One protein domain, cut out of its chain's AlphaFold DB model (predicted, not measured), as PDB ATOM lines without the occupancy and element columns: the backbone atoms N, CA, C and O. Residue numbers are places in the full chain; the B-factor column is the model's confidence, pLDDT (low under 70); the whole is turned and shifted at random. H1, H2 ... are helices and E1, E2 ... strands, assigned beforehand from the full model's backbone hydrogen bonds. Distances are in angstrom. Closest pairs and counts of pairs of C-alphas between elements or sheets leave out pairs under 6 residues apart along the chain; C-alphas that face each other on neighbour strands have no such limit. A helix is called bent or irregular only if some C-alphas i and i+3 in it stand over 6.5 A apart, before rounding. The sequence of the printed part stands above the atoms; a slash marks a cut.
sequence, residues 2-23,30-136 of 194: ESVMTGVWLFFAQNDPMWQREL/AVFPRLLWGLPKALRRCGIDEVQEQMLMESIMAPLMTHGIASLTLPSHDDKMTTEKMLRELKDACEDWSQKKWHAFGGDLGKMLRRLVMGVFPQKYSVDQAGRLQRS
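This is residues 2 to 23 and 30 to 136 of the 194 residues of the protein "Hypothetical protein" of Strombidinopsis acuminata (UniProt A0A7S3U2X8). Two helical hairpins, H2 with H3 and H4 with H5, are joined where the later part of H5 packs on H3 at a steep angle, and a tiny two-stranded hairpin, E1 and E2, sits by the last residues of H5 and the early part of H3. H1 runs side by side with H4, the same way and at only 3 degrees to it, but is only loosely attached, and a long loop, residues 66 to 82, joins the two helical hairpins. The printed part has 129 residues with five named helices followed by two named strands, in the order H1 H2 H3 H4 H5 E1 E2; the sheet, E1 - E2, is antiparallel and the class is mostly helix. The whole is compact, with a radius of gyration of the C-alphas of 15.0 A, and spans 43 by 34 by 29 A.

Start at the sheet: E1, residues 125 to 127, and E2, residues 133 to 135, form an antiparallel hairpin, their directions 141 degrees apart. Look there for N 126 and O 134 at 2.9 A and N 134 and O 126 at 2.8 A, both within hydrogen-bond range. Next find H5, residues 102 to 120; its closest C-alpha to E1 is that of Met 118, 5.8 A from that of Tyr 125. H3, residues 50 to 65, and E2 are near each other, with 8 pairs of C-alphas within 10 A. H5 touches H3 with residues 113 to 120 alone, the closest C-alphas being those of Ser 59 and Val 117, 4.9 A apart, at a steep tilt of 63 degrees, the same way. H4, residues 83 to 98, touches H5 in a hairpin, at a shallow tilt of 23 degrees, opposite ways; the closest C-alphas are those of Ala 93 and Phe 105, 4.7 A apart. H2, residues 31 to 46, touches H3 in the other helical hairpin, at a shallow tilt of 19 degrees, opposite ways, with the C-alphas of Pro 40 and Glu 53 closest at 5.3 A. The helix packing is mostly aligned, but only just: 2 of these 3 touching pairs stand at a shallow tilt. H1, residues 2 to 15, is close to H4 but not clearly touching, at a shallow tilt of 3 degrees, the same way; the closest C-alphas are those of Val 4 and Leu 87, 7.2 A apart. H1 and H2 are only just apart, at 8.4 A, and H2 and H4 are apart. Every O i to N i+4 pair is within hydrogen-bond range in H1, H4 and H5, against 8 of 12 in H2 and 10 of 12 in H3.

Find C-alpha 125 at (28.197, 3.387, -50.627), where E1 begins; E2 ends at C-alpha 135, (28.382, 7.625, -52.395). H5, the longest helix, covers 26.9 A from C-alpha 102 at (52.069, -2.341, -60.152) to C-alpha 120. H4 covers 22.6 A, H3 21.5 A, H2 23.5 A and H1 19.8 A, while E1 measures 7.0 A and E2 6.9 A. H2 has a kink of 27 degrees near residue 38 and H3 one of 28 degrees near residue 59. Both are only just irregular: C-alphas 37 and 40 are 6.8 A apart, as are C-alphas 60 and 63.

The two C-alphas farthest apart, those of Arg 21 and Asp 78, are 45.2 A from each other. Residues 24 to 29 are not printed, and C-alphas 23 and 30 are 10.8 A apart across this cut, which falls in the link from H1 to H2. Of the links printed whole, H3 to H4 is long, with 17 residues, and the others are tight. The mean pLDDT of the printed part of this model is 72.8; residues 2 to 23, 30 to 35 and 63 to 81 are under 70.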
ATOM      1  N   GLU A   2      43.967  -8.406 -37.620       31.62
ATOM      2  CA  GLU A   2      45.195  -7.930 -36.956       31.62
ATOM      3  C   GLU A   2      46.452  -8.693 -37.397       31.62
ATOM      4  O   GLU A   2      47.312  -8.095 -38.020       31.62
ATOM      5  N   SER A   3      46.505 -10.028 -37.275       34.09
ATOM      6  CA  SER A   3      47.708 -10.791 -37.671       34.09
ATOM      7  C   SER A   3      48.073 -10.701 -39.161       34.09
ATOM      8  O   SER A   3      49.199 -11.001 -39.551       34.09
ATOM      9  N   VAL A   4      47.122 -10.311 -40.008       41.88
ATOM     10  CA  VAL A   4      47.266 -10.321 -41.467       41.88
ATOM     11  C   VAL A   4      47.702  -8.956 -41.955       41.88
ATOM     12  O   VAL A   4      48.644  -8.870 -42.734       41.88
ATOM     13  N   MET A   5      47.050  -7.895 -41.479       51.47
ATOM     14  CA  MET A   5      47.527  -6.542 -41.723       51.47
ATOM     15  C   MET A   5      48.910  -6.384 -41.102       51.47
ATOM     16  O   MET A   5      49.809  -5.928 -41.793       51.47
ATOM     17  N   THR A   6      49.140  -6.879 -39.883       48.41
ATOM     18  CA  THR A   6      50.489  -6.924 -39.307       48.41
ATOM     19  C   THR A   6      51.464  -7.662 -40.222       48.41
ATOM     20  O   THR A   6      52.513  -7.110 -40.509       48.41
ATOM     21  N   GLY A   7      51.129  -8.839 -40.763       48.28
ATOM     22  CA  GLY A   7      52.026  -9.569 -41.673       48.28
ATOM     23  C   GLY A   7      52.333  -8.837 -42.987       48.28
ATOM     24  O   GLY A   7      53.471  -8.831 -43.451       48.28
ATOM     25  N   VAL A   8      51.337  -8.174 -43.569       56.59
ATOM     26  CA  VAL A   8      51.481  -7.440 -44.833       56.59
ATOM     27  C   VAL A   8      52.234  -6.130 -44.642       56.59
ATOM     28  O   VAL A   8      53.099  -5.793 -45.445       56.59
ATOM     29  N   TRP A   9      51.986  -5.420 -43.546       56.34
ATOM     30  CA  TRP A   9      52.725  -4.207 -43.216       56.34
ATOM     31  C   TRP A   9      54.129  -4.508 -42.692       56.34
ATOM     32  O   TRP A   9      55.031  -3.748 -43.015       56.34
ATOM     33  N   LEU A  10      54.358  -5.636 -42.007       53.19
ATOM     34  CA  LEU A  10      55.704  -6.124 -41.673       53.19
ATOM     35  C   LEU A  10      56.510  -6.403 -42.947       53.19
ATOM     36  O   LEU A  10      57.689  -6.071 -43.016       53.19
ATOM     37  N   PHE A  11      55.864  -6.943 -43.983       58.75
ATOM     38  CA  PHE A  11      56.475  -7.137 -45.295       58.75
ATOM     39  C   PHE A  11      56.815  -5.803 -45.985       58.75
ATOM     40  O   PHE A  11      57.924  -5.656 -46.499       58.75
ATOM     41  N   PHE A  12      55.912  -4.813 -45.968       58.56
ATOM     42  CA  PHE A  12      56.204  -3.468 -46.492       58.56
ATOM     43  C   PHE A  12      57.309  -2.758 -45.694       58.56
ATOM     44  O   PHE A  12      58.207  -2.166 -46.286       58.56
ATOM     45  N   ALA A  13      57.291  -2.881 -44.368       53.50
ATOM     46  CA  ALA A  13      58.307  -2.360 -43.460       53.50
ATOM     47  C   ALA A  13      59.684  -3.012 -43.671       53.50
ATOM     48  O   ALA A  13      60.703  -2.329 -43.603       53.50
ATOM     49  N   GLN A  14      59.733  -4.318 -43.959       55.00
ATOM     50  CA  GLN A  14      60.983  -5.034 -44.229       55.00
ATOM     51  C   GLN A  14      61.597  -4.701 -45.589       55.00
ATOM     52  O   GLN A  14      62.822  -4.726 -45.705       55.00
ATOM     53  N   ASN A  15      60.781  -4.410 -46.607       52.88
ATOM     54  CA  ASN A  15      61.243  -4.251 -47.992       52.88
ATOM     55  C   ASN A  15      61.563  -2.805 -48.403       52.88
ATOM     56  O   ASN A  15      62.020  -2.585 -49.524       52.88
ATOM     57  N   ASP A  16      61.357  -1.826 -47.524       55.28
ATOM     58  CA  ASP A  16      61.639  -0.421 -47.807       55.28
ATOM     59  C   ASP A  16      62.720   0.120 -46.842       55.28
ATOM     60  O   ASP A  16      62.520   0.156 -45.621       55.28
ATOM     61  N   PRO A  17      63.887   0.551 -47.363       50.59
ATOM     62  CA  PRO A  17      65.020   0.993 -46.551       50.59
ATOM     63  C   PRO A  17      64.750   2.288 -45.768       50.59
ATOM     64  O   PRO A  17      65.525   2.627 -44.872       50.59
ATOM     65  N   MET A  18      63.674   3.019 -46.085       52.66
ATOM     66  CA  MET A  18      63.240   4.187 -45.320       52.66
ATOM     67  C   MET A  18      62.623   3.780 -43.976       52.66
ATOM     68  O   MET A  18      62.897   4.416 -42.962       52.66
ATOM     69  N   TRP A  19      61.847   2.692 -43.953       54.16
ATOM     70  CA  TRP A  19      61.093   2.251 -42.776       54.16
ATOM     71  C   TRP A  19      61.929   1.406 -41.808       54.16
ATOM     72  O   TRP A  19      61.701   1.464 -40.600       54.16
ATOM     73  N   GLN A  20      62.966   0.710 -42.289       52.00
ATOM     74  CA  GLN A  20      63.888  -0.046 -41.425       52.00
ATOM     75  C   GLN A  20      64.612   0.821 -40.383       52.00
ATOM     76  O   GLN A  20      65.007   0.320 -39.331       52.00
ATOM     77  N   ARG A  21      64.793   2.119 -40.658       55.53
ATOM     78  CA  ARG A  21      65.459   3.043 -39.728       55.53
ATOM     79  C   ARG A  21      64.549   3.482 -38.573       55.53
ATOM     80  O   ARG A  21      65.062   3.828 -37.516       55.53
ATOM     81  N   GLU A  22      63.233   3.423 -38.771       48.16
ATOM     82  CA  GLU A  22      62.216   3.854 -37.803       48.16
ATOM     83  C   GLU A  22      61.678   2.673 -36.965       48.16
ATOM     84  O   GLU A  22      61.368   2.849 -35.791       48.16
ATOM     85  N   LEU A  23      61.637   1.449 -37.522       51.47
ATOM     86  CA  LEU A  23      61.156   0.239 -36.822       51.47
ATOM     87  C   LEU A  23      62.058  -0.262 -35.679       51.47
ATOM     88  O   LEU A  23      61.645  -1.135 -34.924       51.47
ATOM     89  N   ALA A  30      52.287   3.097 -32.504       56.56
ATOM     90  CA  ALA A  30      51.837   4.357 -33.112       56.56
ATOM     91  C   ALA A  30      52.249   4.564 -34.582       56.56
ATOM     92  O   ALA A  30      51.842   5.561 -35.187       56.56
ATOM     93  N   VAL A  31      53.036   3.662 -35.174       61.34
ATOM     94  CA  VAL A  31      53.499   3.790 -36.569       61.34
ATOM     95  C   VAL A  31      52.355   3.511 -37.548       61.34
ATOM     96  O   VAL A  31      52.155   4.243 -38.521       61.34
ATOM     97  N   PHE A  32      51.532   2.510 -37.234       62.19
ATOM     98  CA  PHE A  32      50.432   2.054 -38.081       62.19
ATOM     99  C   PHE A  32      49.363   3.130 -38.364       62.19
ATOM    100  O   PHE A  32      49.079   3.378 -39.542       62.19
ATOM    101  N   PRO A  33      48.811   3.846 -37.360       63.94
ATOM    102  CA  PRO A  33      47.850   4.914 -37.621       63.94
ATOM    103  C   PRO A  33      48.446   6.044 -38.462       63.94
ATOM    104  O   PRO A  33      47.753   6.580 -39.320       63.94
ATOM    105  N   ARG A  34      49.728   6.392 -38.266       66.81
ATOM    106  CA  ARG A  34      50.389   7.487 -39.000       66.81
ATOM    107  C   ARG A  34      50.549   7.164 -40.484       66.81
ATOM    108  O   ARG A  34      50.267   8.017 -41.323       66.81
ATOM    109  N   LEU A  35      50.963   5.938 -40.798       68.31
ATOM    110  CA  LEU A  35      51.097   5.446 -42.171       68.31
ATOM    111  C   LEU A  35      49.757   5.450 -42.906       68.31
ATOM    112  O   LEU A  35      49.634   6.007 -43.997       68.31
ATOM    113  N   LEU A  36      48.734   4.884 -42.267       73.19
ATOM    114  CA  LEU A  36      47.384   4.836 -42.811       73.19
ATOM    115  C   LEU A  36      46.784   6.230 -43.016       73.19
ATOM    116  O   LEU A  36      46.119   6.463 -44.022       73.19
ATOM    117  N   TRP A  37      47.067   7.178 -42.120       77.81
ATOM    118  CA  TRP A  37      46.601   8.559 -42.262       77.81
ATOM    119  C   TRP A  37      47.323   9.332 -43.372       77.81
ATOM    120  O   TRP A  37      46.760  10.259 -43.956       77.81
ATOM    121  N   GLY A  38      48.574   8.970 -43.669       77.50
ATOM    122  CA  GLY A  38      49.371   9.593 -44.726       77.50
ATOM    123  C   GLY A  38      48.988   9.140 -46.138       77.50
ATOM    124  O   GLY A  38      49.166   9.903 -47.092       77.50
ATOM    125  N   LEU A  39      48.436   7.930 -46.278       82.00
ATOM    126  CA  LEU A  39      48.140   7.310 -47.572       82.00
ATOM    127  C   LEU A  39      47.165   8.139 -48.442       82.00
ATOM    128  O   LEU A  39      47.519   8.424 -49.590       82.00
ATOM    129  N   PRO A  40      45.991   8.597 -47.953       82.25
ATOM    130  CA  PRO A  40      45.057   9.360 -48.786       82.25
ATOM    131  C   PRO A  40      45.659  10.685 -49.264       82.25
ATOM    132  O   PRO A  40      45.561  11.042 -50.437       82.25
ATOM    133  N   LYS A  41      46.398  11.359 -48.377       80.06
ATOM    134  CA  LYS A  41      47.080  12.617 -48.687       80.06
ATOM    135  C   LYS A  41      48.148  12.448 -49.770       80.06
ATOM    136  O   LYS A  41      48.313  13.332 -50.611       80.06
ATOM    137  N   ALA A  42      48.872  11.327 -49.769       77.50
ATOM    138  CA  ALA A  42      49.844  11.017 -50.813       77.50
ATOM    139  C   ALA A  42      49.159  10.777 -52.168       77.50
ATOM    140  O   ALA A  42      49.601  11.320 -53.183       77.50
ATOM    141  N   LEU A  43      48.044  10.042 -52.177       79.88
ATOM    142  CA  LEU A  43      47.285   9.737 -53.391       79.88
ATOM    143  C   LEU A  43      46.623  10.968 -54.018       79.88
ATOM    144  O   LEU A  43      46.390  10.968 -55.226       79.88
ATOM    145  N   ARG A  44      46.397  12.054 -53.264       82.94
ATOM    146  CA  ARG A  44      45.926  13.340 -53.816       82.94
ATOM    147  C   ARG A  44      46.840  13.866 -54.928       82.94
ATOM    148  O   ARG A  44      46.368  14.450 -55.899       82.94
ATOM    149  N   ARG A  45      48.150  13.591 -54.851       81.81
ATOM    150  CA  ARG A  45      49.114  13.923 -55.923       81.81
ATOM    151  C   ARG A  45      48.930  13.078 -57.187       81.81
ATOM    152  O   ARG A  45      49.396  13.475 -58.248       81.81
ATOM    153  N   CYS A  46      48.254  11.941 -57.076       76.44
ATOM    154  CA  CYS A  46      47.935  11.029 -58.172       76.44
ATOM    155  C   CYS A  46      46.578  11.340 -58.828       76.44
ATOM    156  O   CYS A  46      46.119  10.557 -59.656       76.44
ATOM    157  N   GLY A  47      45.940  12.464 -58.479       86.69
ATOM    158  CA  GLY A  47      44.705  12.917 -59.116       86.69
ATOM    159  C   GLY A  47      43.423  12.361 -58.504       86.69
ATOM    160  O   GLY A  47      42.384  12.446 -59.156       86.69
ATOM    161  N   ILE A  48      43.471  11.811 -57.281       85.56
ATOM    162  CA  ILE A  48      42.227  11.542 -56.549       85.56
ATOM    163  C   ILE A  48      41.607  12.858 -56.078       85.56
ATOM    164  O   ILE A  48      42.317  13.774 -55.648       85.56
ATOM    165  N   ASP A  49      40.285  12.951 -56.162       89.81
ATOM    166  CA  ASP A  49      39.542  14.106 -55.667       89.81
ATOM    167  C   ASP A  49      39.315  14.038 -54.142       89.81
ATOM    168  O   ASP A  49      39.608  13.046 -53.472       89.81
ATOM    169  N   GLU A  50      38.805  15.128 -53.569       90.62
ATOM    170  CA  GLU A  50      38.566  15.245 -52.124       90.62
ATOM    171  C   GLU A  50      37.499  14.263 -51.616       90.62
ATOM    172  O   GLU A  50      37.556  13.795 -50.477       90.62
ATOM    173  N   VAL A  51      36.550  13.888 -52.478       87.06
ATOM    174  CA  VAL A  51      35.511  12.910 -52.147       87.06
ATOM    175  C   VAL A  51      36.127  11.512 -52.077       87.06
ATOM    176  O   VAL A  51      35.867  10.771 -51.131       87.06
ATOM    177  N   GLN A  52      36.987  11.156 -53.027       84.56
ATOM    178  CA  GLN A  52      37.736   9.903 -53.069       84.56
ATOM    179  C   GLN A  52      38.720   9.784 -51.904       84.56
ATOM    180  O   GLN A  52      38.824   8.710 -51.311       84.56
ATOM    181  N   GLU A  53      39.391  10.877 -51.535       88.75
ATOM    182  CA  GLU A  53      40.243  10.936 -50.343       88.75
ATOM    183  C   GLU A  53      39.438  10.587 -49.081       88.75
ATOM    184  O   GLU A  53      39.854   9.739 -48.286       88.75
ATOM    185  N   GLN A  54      38.245  11.171 -48.932       88.44
ATOM    186  CA  GLN A  54      37.357  10.889 -47.806       88.44
ATOM    187  C   GLN A  54      36.849   9.440 -47.817       88.44
ATOM    188  O   GLN A  54      36.854   8.788 -46.773       88.44
ATOM    189  N   MET A  55      36.463   8.905 -48.981       82.69
ATOM    190  CA  MET A  55      36.055   7.501 -49.116       82.69
ATOM    191  C   MET A  55      37.173   6.548 -48.692       82.69
ATOM    192  O   MET A  55      36.932   5.587 -47.958       82.69
ATOM    193  N   LEU A  56      38.407   6.828 -49.110       84.81
ATOM    194  CA  LEU A  56      39.567   6.030 -48.741       84.81
ATOM    195  C   LEU A  56      39.845   6.100 -47.236       84.81
ATOM    196  O   LEU A  56      40.058   5.066 -46.606       84.81
ATOM    197  N   MET A  57      39.785   7.296 -46.646       86.56
ATOM    198  CA  MET A  57      39.948   7.463 -45.201       86.56
ATOM    199  C   MET A  57      38.886   6.671 -44.430       86.56
ATOM    200  O   MET A  57      39.202   5.955 -43.485       86.56
ATOM    201  N   GLU A  58      37.630   6.728 -44.865       82.56
ATOM    202  CA  GLU A  58      36.553   5.949 -44.255       82.56
ATOM    203  C   GLU A  58      36.758   4.440 -44.422       82.56
ATOM    204  O   GLU A  58      36.480   3.697 -43.488       82.56
ATOM    205  N   SER A  59      37.316   3.990 -45.551       77.69
ATOM    206  CA  SER A  59      37.701   2.584 -45.780       77.69
ATOM    207  C   SER A  59      38.697   2.088 -44.738       77.69
ATOM    208  O   SER A  59      38.594   0.968 -44.247       77.69
ATOM    209  N   ILE A  60      39.678   2.935 -44.433       79.88
ATOM    210  CA  ILE A  60      40.773   2.659 -43.504       79.88
ATOM    211  C   ILE A  60      40.269   2.681 -42.056       79.88
ATOM    212  O   ILE A  60      40.667   1.843 -41.249       79.88
ATOM    213  N   MET A  61      39.373   3.616 -41.734       76.75
ATOM    214  CA  MET A  61      38.760   3.751 -40.408       76.75
ATOM    215  C   MET A  61      37.693   2.694 -40.129       76.75
ATOM    216  O   MET A  61      37.452   2.363 -38.971       76.75
ATOM    217  N   ALA A  62      37.039   2.169 -41.165       72.38
ATOM    218  CA  ALA A  62      35.911   1.249 -41.052       72.38
ATOM    219  C   ALA A  62      36.193   0.064 -40.100       72.38
ATOM    220  O   ALA A  62      35.429  -0.125 -39.152       72.38
ATOM    221  N   PRO A  63      37.309  -0.679 -40.266       64.19
ATOM    222  CA  PRO A  63      37.682  -1.770 -39.366       64.19
ATOM    223  C   PRO A  63      37.995  -1.324 -37.932       64.19
ATOM    224  O   PRO A  63      37.830  -2.111 -37.006       64.19
ATOM    225  N   LEU A  64      38.461  -0.082 -37.750       68.75
ATOM    226  CA  LEU A  64      38.825   0.486 -36.446       68.75
ATOM    227  C   LEU A  64      37.593   0.950 -35.651       68.75
ATOM    228  O   LEU A  64      37.637   0.984 -34.424       68.75
ATOM    229  N   MET A  65      36.501   1.313 -36.333       65.06
ATOM    230  CA  MET A  65      35.278   1.829 -35.703       65.06
ATOM    231  C   MET A  65      34.287   0.734 -35.283       65.06
ATOM    232  O   MET A  65      33.526   0.924 -34.332       65.06
ATOM    233  N   THR A  66      34.281  -0.420 -35.952       58.56
ATOM    234  CA  THR A  66      33.491  -1.583 -35.520       58.56
ATOM    235  C   THR A  66      34.092  -2.182 -34.248       58.56
ATOM    236  O   THR A  66      35.266  -2.536 -34.230       58.56
ATOM    237  N   HIS A  67      33.302  -2.267 -33.172       48.09
ATOM    238  CA  HIS A  67      33.734  -2.704 -31.840       48.09
ATOM    239  C   HIS A  67      34.470  -4.057 -31.869       48.09
ATOM    240  O   HIS A  67      33.848  -5.113 -31.926       48.09
ATOM    241  N   GLY A  68      35.801  -4.006 -31.785       46.16
ATOM    242  CA  GLY A  68      36.670  -5.170 -31.650       46.16
ATOM    243  C   GLY A  68      37.179  -5.725 -32.981       46.16
ATOM    244  O   GLY A  68      36.438  -6.268 -33.796       46.16
ATOM    245  N   ILE A  69      38.506  -5.711 -33.126       46.38
ATOM    246  CA  ILE A  69      39.306  -6.252 -34.242       46.38
ATOM    247  C   ILE A  69      39.061  -7.770 -34.475       46.38
ATOM    248  O   ILE A  69      39.492  -8.354 -35.476       46.38
ATOM    249  N   ALA A  70      38.321  -8.413 -33.566       42.00
ATOM    250  CA  ALA A  70      38.052  -9.842 -33.520       42.00
ATOM    251  C   ALA A  70      36.827 -10.312 -34.331       42.00
ATOM    252  O   ALA A  70      36.773 -11.493 -34.669       42.00
ATOM    253  N   SER A  71      35.866  -9.455 -34.704       45.78
ATOM    254  CA  SER A  71      34.703  -9.914 -35.485       45.78
ATOM    255  C   SER A  71      34.136  -8.838 -36.408       45.78
ATOM    256  O   SER A  71      33.118  -8.208 -36.127       45.78
ATOM    257  N   LEU A  72      34.775  -8.667 -37.564       49.69
ATOM    258  CA  LEU A  72      34.163  -8.019 -38.723       49.69
ATOM    259  C   LEU A  72      33.031  -8.925 -39.239       49.69
ATOM    260  O   LEU A  72      33.217  -9.752 -40.129       49.69
ATOM    261  N   THR A  73      31.853  -8.826 -38.625       48.88
ATOM    262  CA  THR A  73      30.643  -9.500 -39.101       48.88
ATOM    263  C   THR A  73      30.037  -8.643 -40.206       48.88
ATOM    264  O   THR A  73      29.189  -7.790 -39.963       48.88
ATOM    265  N   LEU A  74      30.536  -8.822 -41.428       53.28
ATOM    266  CA  LEU A  74      30.046  -8.108 -42.604       53.28
ATOM    267  C   LEU A  74      28.601  -8.570 -42.894       53.28
ATOM    268  O   LEU A  74      28.393  -9.774 -43.092       53.28
ATOM    269  N   PRO A  75      27.593  -7.673 -42.892       45.97
ATOM    270  CA  PRO A  75      26.219  -8.031 -43.216       45.97
ATOM    271  C   PRO A  75      26.161  -8.586 -44.642       45.97
ATOM    272  O   PRO A  75      26.486  -7.926 -45.627       45.97
ATOM    273  N   SER A  76      25.807  -9.865 -44.720       46.88
ATOM    274  CA  SER A  76      25.882 -10.692 -45.916       46.88
ATOM    275  C   SER A  76      24.662 -10.462 -46.804       46.88
ATOM    276  O   SER A  76      23.654 -11.143 -46.632       46.88
ATOM    277  N   HIS A  77      24.777  -9.569 -47.785       49.78
ATOM    278  CA  HIS A  77      23.925  -9.602 -48.974       49.78
ATOM    279  C   HIS A  77      24.730 -10.191 -50.149       49.78
ATOM    280  O   HIS A  77      25.690  -9.602 -50.638       49.78
ATOM    281  N   ASP A  78      24.360 -11.419 -50.514       49.62
ATOM    282  CA  ASP A  78      24.624 -12.167 -51.756       49.62
ATOM    283  C   ASP A  78      26.052 -12.573 -52.185       49.62
ATOM    284  O   ASP A  78      26.176 -13.518 -52.961       49.62
ATOM    285  N   ASP A  79      27.136 -12.029 -51.628       58.12
ATOM    286  CA  ASP A  79      28.491 -12.581 -51.843       58.12
ATOM    287  C   ASP A  79      29.282 -12.509 -50.532       58.12
ATOM    288  O   ASP A  79      29.816 -11.463 -50.157       58.12
ATOM    289  N   LYS A  80      29.294 -13.612 -49.767       58.97
ATOM    290  CA  LYS A  80      29.968 -13.689 -48.461       58.97
ATOM    291  C   LYS A  80      31.465 -13.440 -48.647       58.97
ATOM    292  O   LYS A  80      32.237 -14.358 -48.921       58.97
ATOM    293  N   MET A  81      31.882 -12.191 -48.463       63.88
ATOM    294  CA  MET A  81      33.274 -11.806 -48.268       63.88
ATOM    295  C   MET A  81      33.735 -12.419 -46.942       63.88
ATOM    296  O   MET A  81      33.632 -11.806 -45.883       63.88
ATOM    297  N   THR A  82      34.180 -13.674 -46.979       74.50
ATOM    298  CA  THR A  82      34.782 -14.310 -45.810       74.50
ATOM    299  C   THR A  82      36.134 -13.670 -45.540       74.50
ATOM    300  O   THR A  82      36.829 -13.247 -46.470       74.50
ATOM    301  N   THR A  83      36.540 -13.640 -44.270       70.81
ATOM    302  CA  THR A  83      37.885 -13.207 -43.876       70.81
ATOM    303  C   THR A  83      38.936 -13.878 -44.758       70.81
ATOM    304  O   THR A  83      39.779 -13.198 -45.321       70.81
ATOM    305  N   GLU A  84      38.815 -15.185 -44.997       73.69
ATOM    306  CA  GLU A  84      39.703 -15.974 -45.859       73.69
ATOM    307  C   GLU A  84      39.794 -15.479 -47.311       73.69
ATOM    308  O   GLU A  84      40.875 -15.515 -47.895       73.69
ATOM    309  N   LYS A  85      38.683 -15.027 -47.914       79.12
ATOM    310  CA  LYS A  85      38.680 -14.463 -49.277       79.12
ATOM    311  C   LYS A  85      39.485 -13.163 -49.311       79.12
ATOM    312  O   LYS A  85      40.323 -12.999 -50.189       79.12
ATOM    313  N   MET A  86      39.312 -12.315 -48.299       76.31
ATOM    314  CA  MET A  86      40.106 -11.094 -48.132       76.31
ATOM    315  C   MET A  86      41.594 -11.399 -47.906       76.31
ATOM    316  O   MET A  86      42.444 -10.714 -48.464       76.31
ATOM    317  N   LEU A  87      41.919 -12.449 -47.138       75.69
ATOM    318  CA  LEU A  87      43.309 -12.883 -46.930       75.69
ATOM    319  C   LEU A  87      43.971 -13.320 -48.233       75.69
ATOM    320  O   LEU A  87      45.126 -12.982 -48.474       75.69
ATOM    321  N   ARG A  88      43.245 -14.083 -49.055       82.75
ATOM    322  CA  ARG A  88      43.734 -14.524 -50.364       82.75
ATOM    323  C   ARG A  88      43.986 -13.333 -51.284       82.75
ATOM    324  O   ARG A  88      45.087 -13.208 -51.793       82.75
ATOM    325  N   GLU A  89      43.031 -12.415 -51.392       84.00
ATOM    326  CA  GLU A  89      43.167 -11.221 -52.240       84.00
ATOM    327  C   GLU A  89      44.323 -10.317 -51.816       84.00
ATOM    328  O   GLU A  89      45.050  -9.793 -52.654       84.00
ATOM    329  N   LEU A  90      44.528 -10.163 -50.509       82.19
ATOM    330  CA  LEU A  90      45.648  -9.392 -49.998       82.19
ATOM    331  C   LEU A  90      46.989 -10.089 -50.262       82.19
ATOM    332  O   LEU A  90      47.956  -9.428 -50.634       82.19
ATOM    333  N   LYS A  91      47.049 -11.417 -50.100       85.75
ATOM    334  CA  LYS A  91      48.232 -12.211 -50.449       85.75
ATOM    335  C   LYS A  91      48.577 -12.055 -51.931       85.75
ATOM    336  O   LYS A  91      49.742 -11.835 -52.247       85.75
ATOM    337  N   ASP A  92      47.584 -12.139 -52.809       88.31
ATOM    338  CA  ASP A  92      47.769 -11.994 -54.254       88.31
ATOM    339  C   ASP A  92      48.280 -10.585 -54.600       88.31
ATOM    340  O   ASP A  92      49.246 -10.441 -55.346       88.31
ATOM    341  N   ALA A  93      47.737  -9.545 -53.956       85.38
ATOM    342  CA  ALA A  93      48.245  -8.183 -54.100       85.38
ATOM    343  C   ALA A  93      49.715  -8.056 -53.642       85.38
ATOM    344  O   ALA A  93      50.526  -7.426 -54.323       85.38
ATOM    345  N   CYS A  94      50.097  -8.666 -52.515       82.31
ATOM    346  CA  CYS A  94      51.493  -8.677 -52.057       82.31
ATOM    347  C   CYS A  94      52.431  -9.410 -53.027       82.31
ATOM    348  O   CYS A  94      53.565  -8.972 -53.230       82.31
ATOM    349  N   GLU A  95      51.966 -10.499 -53.636       87.38
ATOM    350  CA  GLU A  95      52.715 -11.228 -54.659       87.38
ATOM    351  C   GLU A  95      52.903 -10.373 -55.922       87.38
ATOM    352  O   GLU A  95      54.007 -10.261 -56.451       87.38
ATOM    353  N   ASP A  96      51.860  -9.680 -56.377       87.44
ATOM    354  CA  ASP A  96      51.972  -8.768 -57.515       87.44
ATOM    355  C   ASP A  96      52.895  -7.581 -57.223       87.44
ATOM    356  O   ASP A  96      53.662  -7.160 -58.094       87.44
ATOM    357  N   TRP A  97      52.886  -7.069 -55.991       83.00
ATOM    358  CA  TRP A  97      53.847  -6.063 -55.550       83.00
ATOM    359  C   TRP A  97      55.287  -6.583 -55.626       83.00
ATOM    360  O   TRP A  97      56.151  -5.913 -56.200       83.00
ATOM    361  N   SER A  98      55.556  -7.778 -55.086       83.75
ATOM    362  CA  SER A  98      56.905  -8.367 -55.061       83.75
ATOM    363  C   SER A  98      57.447  -8.603 -56.477       83.75
ATOM    364  O   SER A  98      58.627  -8.379 -56.753       83.75
ATOM    365  N   GLN A  99      56.557  -8.948 -57.410       92.88
ATOM    366  CA  GLN A  99      56.857  -9.140 -58.826       92.88
ATOM    367  C   GLN A  99      56.853  -7.836 -59.644       92.88
ATOM    368  O   GLN A  99      56.990  -7.881 -60.869       92.88
ATOM    369  N   LYS A 100      56.722  -6.665 -59.001       89.25
ATOM    370  CA  LYS A 100      56.673  -5.333 -59.639       89.25
ATOM    371  C   LYS A 100      55.520  -5.166 -60.640       89.25
ATOM    372  O   LYS A 100      55.592  -4.348 -61.559       89.25
ATOM    373  N   LYS A 101      54.430  -5.916 -60.475       88.44
ATOM    374  CA  LYS A 101      53.208  -5.828 -61.286       88.44
ATOM    375  C   LYS A 101      52.280  -4.741 -60.741       88.44
ATOM    376  O   LYS A 101      51.162  -5.007 -60.308       88.44
ATOM    377  N   TRP A 102      52.730  -3.488 -60.796       84.50
ATOM    378  CA  TRP A 102      52.069  -2.341 -60.152       84.50
ATOM    379  C   TRP A 102      50.586  -2.183 -60.499       84.50
ATOM    380  O   TRP A 102      49.777  -1.857 -59.634       84.50
ATOM    381  N   HIS A 103      50.223  -2.425 -61.760       85.75
ATOM    382  CA  HIS A 103      48.841  -2.294 -62.217       85.75
ATOM    383  C   HIS A 103      47.932  -3.397 -61.653       85.75
ATOM    384  O   HIS A 103      46.789  -3.122 -61.292       85.75
ATOM    385  N   ALA A 104      48.429  -4.635 -61.566       88.94
ATOM    386  CA  ALA A 104      47.681  -5.754 -60.995       88.94
ATOM    387  C   ALA A 104      47.505  -5.557 -59.482       88.94
ATOM    388  O   ALA A 104      46.372  -5.505 -59.005       88.94
ATOM    389  N   PHE A 105      48.602  -5.227 -58.789       87.44
ATOM    390  CA  PHE A 105      48.594  -4.828 -57.383       87.44
ATOM    391  C   PHE A 105      47.563  -3.729 -57.089       87.44
ATOM    392  O   PHE A 105      46.712  -3.891 -56.216       87.44
ATOM    393  N   GLY A 106      47.607  -2.613 -57.827       82.38
ATOM    394  CA  GLY A 106      46.685  -1.497 -57.612       82.38
ATOM    395  C   GLY A 106      45.227  -1.879 -57.875       82.38
ATOM    396  O   GLY A 106      44.334  -1.474 -57.129       82.38
ATOM    397  N   GLY A 107      44.982  -2.694 -58.905       86.75
ATOM    398  CA  GLY A 107      43.655  -3.207 -59.229       86.75
ATOM    399  C   GLY A 107      43.078  -4.098 -58.129       86.75
ATOM    400  O   GLY A 107      41.914  -3.936 -57.756       86.75
ATOM    401  N   ASP A 108      43.878  -5.010 -57.586       86.81
ATOM    402  CA  ASP A 108      43.424  -5.956 -56.565       86.81
ATOM    403  C   ASP A 108      43.296  -5.302 -55.189       86.81
ATOM    404  O   ASP A 108      42.269  -5.474 -54.523       86.81
ATOM    405  N   LEU A 109      44.234  -4.423 -54.827       84.88
ATOM    406  CA  LEU A 109      44.125  -3.596 -53.627       84.88
ATOM    407  C   LEU A 109      42.869  -2.710 -53.669       84.88
ATOM    408  O   LEU A 109      42.118  -2.639 -52.694       84.88
ATOM    409  N   GLY A 110      42.593  -2.072 -54.812       85.44
ATOM    410  CA  GLY A 110      41.405  -1.241 -55.003       85.44
ATOM    411  C   GLY A 110      40.097  -2.026 -54.867       85.44
ATOM    412  O   GLY A 110      39.171  -1.574 -54.188       85.44
ATOM    413  N   LYS A 111      40.010  -3.233 -55.450       87.44
ATOM    414  CA  LYS A 111      38.841  -4.122 -55.294       87.44
ATOM    415  C   LYS A 111      38.624  -4.513 -53.833       87.44
ATOM    416  O   LYS A 111      37.480  -4.494 -53.376       87.44
ATOM    417  N   MET A 112      39.698  -4.850 -53.120       85.62
ATOM    418  CA  MET A 112      39.644  -5.227 -51.709       85.62
ATOM    419  C   MET A 112      39.132  -4.066 -50.844       85.62
ATOM    420  O   MET A 112      38.169  -4.242 -50.096       85.62
ATOM    421  N   LEU A 113      39.711  -2.867 -50.989       83.12
ATOM    422  CA  LEU A 113      39.288  -1.664 -50.257       83.12
ATOM    423  C   LEU A 113      37.828  -1.300 -50.546       83.12
ATOM    424  O   LEU A 113      37.058  -1.027 -49.628       83.12
ATOM    425  N   ARG A 114      37.412  -1.379 -51.815       87.00
ATOM    426  CA  ARG A 114      36.019  -1.153 -52.221       87.00
ATOM    427  C   ARG A 114      35.055  -2.088 -51.485       87.00
ATOM    428  O   ARG A 114      34.033  -1.638 -50.977       87.00
ATOM    429  N   ARG A 115      35.382  -3.383 -51.398       84.19
ATOM    430  CA  ARG A 115      34.547  -4.369 -50.690       84.19
ATOM    431  C   ARG A 115      34.523  -4.140 -49.179       84.19
ATOM    432  O   ARG A 115      33.466  -4.300 -48.578       84.19
ATOM    433  N   LEU A 116      35.644  -3.730 -48.583       79.81
ATOM    434  CA  LEU A 116      35.708  -3.340 -47.169       79.81
ATOM    435  C   LEU A 116      34.729  -2.202 -46.857       79.81
ATOM    436  O   LEU A 116      33.915  -2.326 -45.946       79.81
ATOM    437  N   VAL A 117      34.754  -1.130 -47.654       82.62
ATOM    438  CA  VAL A 117      33.847   0.018 -47.481       82.62
ATOM    439  C   VAL A 117      32.393  -0.386 -47.604       82.62
ATOM    440  O   VAL A 117      31.589  -0.028 -46.750       82.62
ATOM    441  N   MET A 118      32.047  -1.120 -48.662       85.12
ATOM    442  CA  MET A 118      30.668  -1.550 -48.883       85.12
ATOM    443  C   MET A 118      30.174  -2.461 -47.766       85.12
ATOM    444  O   MET A 118      29.005  -2.413 -47.411       85.12
ATOM    445  N   GLY A 119      31.051  -3.286 -47.203       80.69
ATOM    446  CA  GLY A 119      30.680  -4.170 -46.115       80.69
ATOM    447  C   GLY A 119      30.482  -3.451 -44.780       80.69
ATOM    448  O   GLY A 119      29.592  -3.827 -44.024       80.69
ATOM    449  N   VAL A 120      31.263  -2.406 -44.487       78.81
ATOM    450  CA  VAL A 120      31.114  -1.634 -43.237       78.81
ATOM    451  C   VAL A 120      30.048  -0.541 -43.349       78.81
ATOM    452  O   VAL A 120      29.316  -0.283 -42.396       78.81
ATOM    453  N   PHE A 121      29.908   0.074 -44.521       82.56
ATOM    454  CA  PHE A 121      28.988   1.183 -44.776       82.56
ATOM    455  C   PHE A 121      28.061   0.912 -45.981       82.56
ATOM    456  O   PHE A 121      27.977   1.750 -46.889       82.56
ATOM    457  N   PRO A 122      27.308  -0.206 -46.000       84.75
ATOM    458  CA  PRO A 122      26.502  -0.618 -47.161       84.75
ATOM    459  C   PRO A 122      25.433   0.408 -47.554       84.75
ATOM    460  O   PRO A 122      25.056   0.526 -48.711       84.75
ATOM    461  N   GLN A 123      24.958   1.190 -46.588       84.44
ATOM    462  CA  GLN A 123      23.954   2.235 -46.792       84.44
ATOM    463  C   GLN A 123      24.519   3.551 -47.347       84.44
ATOM    464  O   GLN A 123      23.771   4.370 -47.877       84.44
ATOM    465  N   LYS A 124      25.830   3.778 -47.209       85.50
ATOM    466  CA  LYS A 124      26.492   5.020 -47.635       85.50
ATOM    467  C   LYS A 124      27.157   4.878 -48.995       85.50
ATOM    468  O   LYS A 124      27.392   5.887 -49.654       85.50
ATOM    469  N   TYR A 125      27.448   3.653 -49.414       89.69
ATOM    470  CA  TYR A 125      28.197   3.387 -50.627       89.69
ATOM    471  C   TYR A 125      27.506   2.357 -51.504       89.69
ATOM    472  O   TYR A 125      26.949   1.378 -51.023       89.69
ATOM    473  N   SER A 126      27.586   2.576 -52.808       90.56
ATOM    474  CA  SER A 126      27.138   1.651 -53.842       90.56
ATOM    475  C   SER A 126      28.194   1.560 -54.937       90.56
ATOM    476  O   SER A 126      29.161   2.323 -54.959       90.56
ATOM    477  N   VAL A 127      28.050   0.583 -55.824       89.56
ATOM    478  CA  VAL A 127      28.925   0.433 -56.986       89.56
ATOM    479  C   VAL A 127      28.081   0.589 -58.236       89.56
ATOM    480  O   VAL A 127      27.034  -0.045 -58.357       89.56
ATOM    481  N   ASP A 128      28.522   1.459 -59.139       90.25
ATOM    482  CA  ASP A 128      27.833   1.685 -60.403       90.25
ATOM    483  C   ASP A 128      28.056   0.538 -61.404       90.25
ATOM    484  O   ASP A 128      28.819  -0.403 -61.171       90.25
ATOM    485  N   GLN A 129      27.398   0.626 -62.561       91.56
ATOM    486  CA  GLN A 129      27.522  -0.372 -63.631       91.56
ATOM    487  C   GLN A 129      28.953  -0.490 -64.183       91.56
ATOM    488  O   GLN A 129      29.316  -1.527 -64.733       91.56
ATOM    489  N   ALA A 130      29.777   0.550 -64.026       88.62
ATOM    490  CA  ALA A 130      31.178   0.563 -64.433       88.62
ATOM    491  C   ALA A 130      32.118   0.022 -63.338       88.62
ATOM    492  O   ALA A 130      33.337   0.009 -63.519       88.62
ATOM    493  N   GLY A 131      31.586  -0.418 -62.195       85.69
ATOM    494  CA  GLY A 131      32.386  -0.898 -61.080       85.69
ATOM    495  C   GLY A 131      33.026   0.225 -60.257       85.69
ATOM    496  O   GLY A 131      33.966  -0.032 -59.506       85.69
ATOM    497  N   ARG A 132      32.582   1.474 -60.360       87.75
ATOM    498  CA  ARG A 132      33.132   2.572 -59.556       87.75
ATOM    499  C   ARG A 132      32.349   2.706 -58.261       87.75
ATOM    500  O   ARG A 132      31.126   2.593 -58.250       87.75
ATOM    501  N   LEU A 133      33.072   2.922 -57.165       87.06
ATOM    502  CA  LEU A 133      32.468   3.205 -55.868       87.06
ATOM    503  C   LEU A 133      31.832   4.598 -55.918       87.06
ATOM    504  O   LEU A 133      32.506   5.571 -56.254       87.06
ATOM    505  N   GLN A 134      30.551   4.680 -55.585       90.00
ATOM    506  CA  GLN A 134      29.794   5.920 -55.499       90.00
ATOM    507  C   GLN A 134      29.198   6.069 -54.101       90.00
ATOM    508  O   GLN A 134      28.854   5.088 -53.438       90.00
ATOM    509  N   ARG A 135      29.071   7.313 -53.644       87.62
ATOM    510  CA  ARG A 135      28.382   7.625 -52.395       87.62
ATOM    511  C   ARG A 135      26.881   7.630 -52.667       87.62
ATOM    512  O   ARG A 135      26.401   8.402 -53.487       87.62
ATOM    513  N   SER A 136      26.145   6.769 -51.981       83.81
ATOM    514  CA  SER A 136      24.690   6.724 -52.055       83.81
ATOM    515  C   SER A 136      24.127   7.970 -51.368       83.81
ATOM    516  O   SER A 136      24.170   8.088 -50.145       83.81
TER     517      SER A 136